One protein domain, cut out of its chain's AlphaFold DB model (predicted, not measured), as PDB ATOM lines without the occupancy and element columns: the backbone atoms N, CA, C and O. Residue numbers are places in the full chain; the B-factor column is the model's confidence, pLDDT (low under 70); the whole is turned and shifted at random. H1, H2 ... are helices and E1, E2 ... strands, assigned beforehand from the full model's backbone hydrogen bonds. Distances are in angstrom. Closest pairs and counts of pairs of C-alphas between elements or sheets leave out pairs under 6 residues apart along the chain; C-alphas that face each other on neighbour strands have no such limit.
ATOM      1  N   SER A 143     186.223 190.944 218.943       88.25
ATOM      2  CA  SER A 143     186.063 191.678 220.201       88.25
ATOM      3  C   SER A 143     185.424 190.803 221.289       88.25
ATOM      4  O   SER A 143     184.690 189.853 221.004       88.25
ATOM      5  N   HIS A 144     185.643 191.144 222.565       86.69
ATOM      6  CA  HIS A 144     185.070 190.395 223.692       86.69
ATOM      7  C   HIS A 144     183.538 190.253 223.593       86.69
ATOM      8  O   HIS A 144     182.990 189.170 223.809       86.69
ATOM      9  N   SER A 145     182.848 191.329 223.203       80.38
ATOM     10  CA  SER A 145     181.397 191.335 222.995       80.38
ATOM     11  C   SER A 145     180.969 190.401 221.860       80.38
ATOM     12  O   SER A 145     179.998 189.660 222.017       80.38
ATOM     13  N   ALA A 146     181.712 190.381 220.747       73.88
ATOM     14  CA  ALA A 146     181.428 189.505 219.612       73.88
ATOM     15  C   ALA A 146     181.652 188.023 219.957       73.88
ATOM     16  O   ALA A 146     180.808 187.191 219.632       73.88
ATOM     17  N   ARG A 147     182.709 187.690 220.710       82.81
ATOM     18  CA  ARG A 147     182.929 186.321 221.218       82.81
ATOM     19  C   ARG A 147     181.785 185.856 222.119       82.81
ATOM     20  O   ARG A 147     181.329 184.721 222.013       82.81
ATOM     21  N   LYS A 148     181.272 186.738 222.984       78.31
ATOM     22  CA  LYS A 148     180.118 186.427 223.842       78.31
ATOM     23  C   LYS A 148     178.850 186.158 223.026       78.31
ATOM     24  O   LYS A 148     178.082 185.270 223.390       78.31
ATOM     25  N   LEU A 149     178.632 186.907 221.944       71.94
ATOM     26  CA  LEU A 149     177.513 186.676 221.029       71.94
ATOM     27  C   LEU A 149     177.666 185.347 220.278       71.94
ATOM     28  O   LEU A 149     176.712 184.577 220.232       71.94
ATOM     29  N   LEU A 150     178.871 185.045 219.788       80.19
ATOM     30  CA  LEU A 150     179.190 183.770 219.147       80.19
ATOM     31  C   LEU A 150     178.855 182.590 220.069       80.19
ATOM     32  O   LEU A 150     178.106 181.695 219.684       80.19
ATOM     33  N   TYR A 151     179.297 182.628 221.329       84.56
ATOM     34  CA  TYR A 151     178.961 181.572 222.287       84.56
ATOM     35  C   TYR A 151     177.462 181.433 222.536       84.56
ATOM     36  O   TYR A 151     176.967 180.314 222.599       84.56
ATOM     37  N   ARG A 152     176.724 182.544 222.628       81.50
ATOM     38  CA  ARG A 152     175.258 182.508 222.762       81.50
ATOM     39  C   ARG A 152     174.564 181.914 221.540       81.50
ATOM     40  O   ARG A 152     173.512 181.314 221.694       81.50
ATOM     41  N   SER A 153     175.131 182.099 220.348       74.44
ATOM     42  CA  SER A 153     174.581 181.525 219.115       74.44
ATOM     43  C   SER A 153     174.871 180.030 218.963       74.44
ATOM     44  O   SER A 153     174.098 179.325 218.325       74.44
ATOM     45  N   MET A 154     175.960 179.536 219.561       84.44
ATOM     46  CA  MET A 154     176.375 178.135 219.441       84.44
ATOM     47  C   MET A 154     175.855 177.257 220.578       84.44
ATOM     48  O   MET A 154     175.454 176.123 220.334       84.44
ATOM     49  N   PHE A 155     175.860 177.758 221.815       89.38
ATOM     50  CA  PHE A 155     175.522 176.985 223.008       89.38
ATOM     51  C   PHE A 155     174.125 177.329 223.515       89.38
ATOM     52  O   PHE A 155     173.827 178.491 223.790       89.38
ATOM     53  N   LYS A 156     173.305 176.299 223.739       90.88
ATOM     54  CA  LYS A 156     172.055 176.416 224.498       90.88
ATOM     55  C   LYS A 156     172.349 176.658 225.975       90.88
ATOM     56  O   LYS A 156     171.780 177.557 226.585       90.88
ATOM     57  N   TYR A 157     173.269 175.877 226.540       92.25
ATOM     58  CA  TYR A 157     173.783 176.074 227.892       92.25
ATOM     59  C   TYR A 157     175.196 175.508 228.047       92.25
ATOM     60  O   TYR A 157     175.630 174.644 227.286       92.25
ATOM     61  N   ILE A 158     175.900 176.002 229.069       89.50
ATOM     62  CA  ILE A 158     177.206 175.513 229.517       89.50
ATOM     63  C   ILE A 158     177.160 175.435 231.043       89.50
ATOM     64  O   ILE A 158     176.891 176.440 231.702       89.50
ATOM     65  N   ILE A 159     177.441 174.260 231.596       87.94
ATOM     66  CA  ILE A 159     177.575 174.021 233.033       87.94
ATOM     67  C   ILE A 159     179.066 173.948 233.356       87.94
ATOM     68  O   ILE A 159     179.828 173.222 232.713       87.94
ATOM     69  N   VAL A 160     179.498 174.745 234.330       89.94
ATOM     70  CA  VAL A 160     180.903 174.866 234.733       89.94
ATOM     71  C   VAL A 160     181.033 174.405 236.176       89.94
ATOM     72  O   VAL A 160     180.386 174.965 237.057       89.94
ATOM     73  N   GLU A 161     181.897 173.423 236.415       86.81
ATOM     74  CA  GLU A 161     182.186 172.935 237.758       86.81
ATOM     75  C   GLU A 161     183.108 173.932 238.477       86.81
ATOM     76  O   GLU A 161     184.201 174.278 238.001       86.81
ATOM     77  N   GLU A 162     182.671 174.408 239.644       80.38
ATOM     78  CA  GLU A 162     183.515 175.205 240.525       80.38
ATOM     79  C   GLU A 162     184.478 174.290 241.284       80.38
ATOM     80  O   GLU A 162     184.107 173.555 242.199       80.38
ATOM     81  N   GLY A 163     185.754 174.339 240.903       74.25
ATOM     82  CA  GLY A 163     186.792 173.588 241.594       74.25
ATOM     83  C   GLY A 163     186.885 174.000 243.068       74.25
ATOM     84  O   GLY A 163     187.115 175.170 243.375       74.25
ATOM     85  N   ARG A 164     186.802 173.023 243.984       69.31
ATOM     86  CA  ARG A 164     186.824 173.222 245.454       69.31
ATOM     87  C   ARG A 164     188.069 173.942 246.009       69.31
ATOM     88  O   ARG A 164     188.070 174.340 247.166       69.31
ATOM     89  N   PHE A 165     189.125 174.131 245.213       64.44
ATOM     90  CA  PHE A 165     190.392 174.731 245.652       64.44
ATOM     91  C   PHE A 165     191.027 175.630 244.587       64.44
ATOM     92  O   PHE A 165     191.999 175.200 243.979       64.44
ATOM     93  N   LYS A 166     190.515 176.851 244.338       59.88
ATOM     94  CA  LYS A 166     191.135 177.917 243.490       59.88
ATOM     95  C   LYS A 166     191.841 177.439 242.197       59.88
ATOM     96  O   LYS A 166     192.745 178.096 241.685       59.88
ATOM     97  N   ARG A 167     191.455 176.287 241.657       61.06
ATOM     98  CA  ARG A 167     192.057 175.655 240.487       61.06
ATOM     99  C   ARG A 167     191.040 175.719 239.364       61.06
ATOM    100  O   ARG A 167     189.840 175.809 239.601       61.06
ATOM    101  N   LYS A 168     191.598 175.782 238.157       66.62
ATOM    102  CA  LYS A 168     190.963 176.120 236.880       66.62
ATOM    103  C   LYS A 168     189.520 175.608 236.789       66.62
ATOM    104  O   LYS A 168     189.277 174.421 236.977       66.62
ATOM    105  N   LYS A 169     188.591 176.517 236.471       78.19
ATOM    106  CA  LYS A 169     187.203 176.185 236.124       78.19
ATOM    107  C   LYS A 169     187.206 175.167 234.978       78.19
ATOM    108  O   LYS A 169     187.938 175.366 234.007       78.19
ATOM    109  N   LYS A 170     186.411 174.104 235.094       83.81
ATOM    110  CA  LYS A 170     186.271 173.062 234.068       83.81
ATOM    111  C   LYS A 170     184.826 173.043 233.574       83.81
ATOM    112  O   LYS A 170     183.907 173.178 234.373       83.81
ATOM    113  N   ILE A 171     184.629 172.905 232.265       84.81
ATOM    114  CA  ILE A 171     183.292 172.675 231.702       84.81
ATOM    115  C   ILE A 171     182.877 171.249 232.074       84.81
ATOM    116  O   ILE A 171     183.596 170.301 231.760       84.81
ATOM    117  N   GLU A 172     181.749 171.118 232.767       88.06
ATOM    118  CA  GLU A 172     181.179 169.836 233.190       88.06
ATOM    119  C   GLU A 172     180.322 169.234 232.076       88.06
ATOM    120  O   GLU A 172     180.505 168.083 231.689       88.06
ATOM    121  N   SER A 173     179.407 170.035 231.532       88.88
ATOM    122  CA  SER A 173     178.527 169.646 230.431       88.88
ATOM    123  C   SER A 173     178.067 170.872 229.650       88.88
ATOM    124  O   SER A 173     178.183 172.011 230.108       88.88
ATOM    125  N   PHE A 174     177.579 170.655 228.437       93.75
ATOM    126  CA  PHE A 174     177.041 171.705 227.585       93.75
ATOM    127  C   PHE A 174     176.095 171.106 226.548       93.75
ATOM    128  O   PHE A 174     176.156 169.910 226.264       93.75
ATOM    129  N   GLU A 175     175.267 171.954 225.949       91.31
ATOM    130  CA  GLU A 175     174.437 171.594 224.800       91.31
ATOM    131  C   GLU A 175     174.584 172.650 223.703       91.31
ATOM    132  O   GLU A 175     174.606 173.852 223.983       91.31
ATOM    133  N   LEU A 176     174.694 172.196 222.455       87.25
ATOM    134  CA  LEU A 176     174.829 173.044 221.272       87.25
ATOM    135  C   LEU A 176     173.487 173.189 220.543       87.25
ATOM    136  O   LEU A 176     172.625 172.311 220.604       87.25
ATOM    137  N   TYR A 177     173.307 174.298 219.829       83.31
ATOM    138  CA  TYR A 177     172.260 174.417 218.818       83.31
ATOM    139  C   TYR A 177     172.609 173.584 217.575       83.31
ATOM    140  O   TYR A 177     173.783 173.362 217.272       83.31
ATOM    141  N   GLU A 178     171.594 173.152 216.826       85.19
ATOM    142  CA  GLU A 178     171.817 172.641 215.470       85.19
ATOM    143  C   GLU A 178     172.218 173.797 214.536       85.19
ATOM    144  O   GLU A 178     171.700 174.906 214.704       85.19
ATOM    145  N   PRO A 179     173.132 173.584 213.568       87.75
ATOM    146  CA  PRO A 179     173.757 172.309 213.173       87.75
ATOM    147  C   PRO A 179     175.041 171.940 213.949       87.75
ATOM    148  O   PRO A 179     175.677 170.924 213.667       87.75
ATOM    149  N   PHE A 180     175.474 172.758 214.914       83.38
ATOM    150  CA  PHE A 180     176.761 172.577 215.603       83.38
ATOM    151  C   PHE A 180     176.830 171.292 216.437       83.38
ATOM    152  O   PHE A 180     177.905 170.703 216.556       83.38
ATOM    153  N   ALA A 181     175.702 170.845 216.998       81.81
ATOM    154  CA  ALA A 181     175.616 169.580 217.726       81.81
ATOM    155  C   ALA A 181     175.967 168.380 216.829       81.81
ATOM    156  O   ALA A 181     176.781 167.541 217.220       81.81
ATOM    157  N   THR A 182     175.416 168.339 215.613       84.50
ATOM    158  CA  THR A 182     175.706 167.296 214.620       84.50
ATOM    159  C   THR A 182     177.195 167.264 214.260       84.50
ATOM    160  O   THR A 182     177.842 166.230 214.431       84.50
ATOM    161  N   ILE A 183     177.771 168.416 213.891       81.25
ATOM    162  CA  ILE A 183     179.196 168.539 213.522       81.25
ATOM    163  C   ILE A 183     180.111 168.080 214.668       81.25
ATOM    164  O   ILE A 183     181.094 167.367 214.458       81.25
ATOM    165  N   TYR A 184     179.792 168.473 215.904       85.75
ATOM    166  CA  TYR A 184     180.567 168.087 217.081       85.75
ATOM    167  C   TYR A 184     180.547 166.571 217.320       85.75
ATOM    168  O   TYR A 184     181.591 165.970 217.587       85.75
ATOM    169  N   ASN A 185     179.373 165.944 217.206       84.62
ATOM    170  CA  ASN A 185     179.215 164.506 217.406       84.62
ATOM    171  C   ASN A 185     179.967 163.697 216.344       84.62
ATOM    172  O   ASN A 185     180.640 162.723 216.686       84.62
ATOM    173  N   GLU A 186     179.912 164.118 215.079       83.00
ATOM    174  CA  GLU A 186     180.676 163.501 213.989       83.00
ATOM    175  C   GLU A 186     182.187 163.588 214.239       83.00
ATOM    176  O   GLU A 186     182.868 162.561 214.236       83.00
ATOM    177  N   ALA A 187     182.696 164.777 214.580       80.81
ATOM    178  CA  ALA A 187     184.116 164.983 214.867       80.81
ATOM    179  C   ALA A 187     184.614 164.154 216.068       80.81
ATOM    180  O   ALA A 187     185.766 163.712 216.104       80.81
ATOM    181  N   ILE A 188     183.764 163.929 217.076       82.88
ATOM    182  CA  ILE A 188     184.088 163.037 218.197       82.88
ATOM    183  C   ILE A 188     184.099 161.576 217.767       82.88
ATOM    184  O   ILE A 188     184.998 160.836 218.173       82.88
ATOM    185  N   ASN A 189     183.111 161.148 216.988       80.00
ATOM    186  CA  ASN A 189     183.009 159.766 216.534       80.00
ATOM    187  C   ASN A 189     184.199 159.387 215.643       80.00
ATOM    188  O   ASN A 189     184.787 158.325 215.847       80.00
ATOM    189  N   GLU A 190     184.626 160.284 214.751       78.56
ATOM    190  CA  GLU A 190     185.827 160.111 213.926       78.56
ATOM    191  C   GLU A 190     187.090 159.946 214.792       78.56
ATOM    192  O   GLU A 190     187.859 158.998 214.623       78.56
ATOM    193  N   LYS A 191     187.261 160.797 215.811       76.25
ATOM    194  CA  LYS A 191     188.394 160.698 216.750       76.25
ATOM    195  C   LYS A 191     188.373 159.425 217.597       76.25
ATOM    196  O   LYS A 191     189.437 158.891 217.910       76.25
ATOM    197  N   ARG A 192     187.189 158.926 217.970       75.06
ATOM    198  CA  ARG A 192     187.029 157.658 218.707       75.06
ATOM    199  C   ARG A 192     187.357 156.442 217.839       75.06
ATOM    200  O   ARG A 192     187.938 155.491 218.353       75.06
ATOM    201  N   GLY A 193     187.058 156.492 216.538       68.94
ATOM    202  CA  GLY A 193     187.441 155.454 215.574       68.94
ATOM    203  C   GLY A 193     188.957 155.308 215.383       68.94
ATOM    204  O   GLY A 193     189.429 154.235 215.021       68.94
ATOM    205  N   LEU A 194     189.729 156.355 215.691       60.31
ATOM    206  CA  LEU A 194     191.191 156.402 215.545       60.31
ATOM    207  C   LEU A 194     191.977 155.961 216.797       60.31
ATOM    208  O   LEU A 194     193.193 156.126 216.839       60.31
ATOM    209  N   ASN A 195     191.322 155.381 217.809       48.09
ATOM    210  CA  ASN A 195     191.974 154.838 219.013       48.09
ATOM    211  C   ASN A 195     192.864 155.856 219.770       48.09
ATOM    212  O   ASN A 195     193.825 155.486 220.444       48.09
TER     213      ASN A 195
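AT A GLANCE: This is residues 143 to 195 of the 211 residues of an uncharacterized protein of Elusimicrobia bacterium (UniProt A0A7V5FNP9). A two-stranded hairpin, E1 and E2, has a helix at each strand's end on its open side, H1 leading into E1 and H2 following E2. The two helices spread away from that end about perpendicular to each other with few contacts, and the turn residues 163 to 168 stick out at the hairpin's other end. The printed part has 53 residues, in the order H1, E1, E2, H2, with an antiparallel sheet of order E1 - E2 and a mixed class of helices and strands. It is loose, with a radius of gyration of the C-alphas of 14.2 A and spans of 36 by 29 by 19 A.

IN THESE COORDINATES: Strand E1 is residues 155 to 161, 16.7 A long, and E2 is residues 170 to 176, 17.2 A long. H1, residues 144 to 154, begins at C-alpha 144 (185.070, 190.395, 223.692) and measures 15.6 A. H2, residues 180 to 193, is the longest helix at 20.2 A and ends at C-alpha 193 (187.441, 155.454, 215.574).

HOW THE PARTS SIT: E1 and E2 form an antiparallel hairpin, their directions 165 degrees apart. N 156 and O 175 are 2.8 A apart and N 161 and O 170 2.9 A, both within hydrogen-bond range. The closest C-alphas of H1 and E2, Met 154 and Leu 176, are 5.6 A apart. Those of E2 and H2, Glu 175 and Ala 181, are 7.4 A apart. H1 and H2 are close but not clearly touching, their closest C-alphas, Met 154 and Phe 180, 6.8 A apart; their lines are about perpendicular at 78 degrees. E1 and H2 are apart. In H1 and H2 every O i to N i+4 pair is within hydrogen-bond range.

THE WHOLE: The two C-alphas farthest apart, those of Ser 145 and Asn 195, are 38.2 A apart. The printed part has no cut and no long link. Residues 143 to 150 and 185 to 195 stand free. Residues 164 to 168 and 193 to 195 have pLDDT under 70.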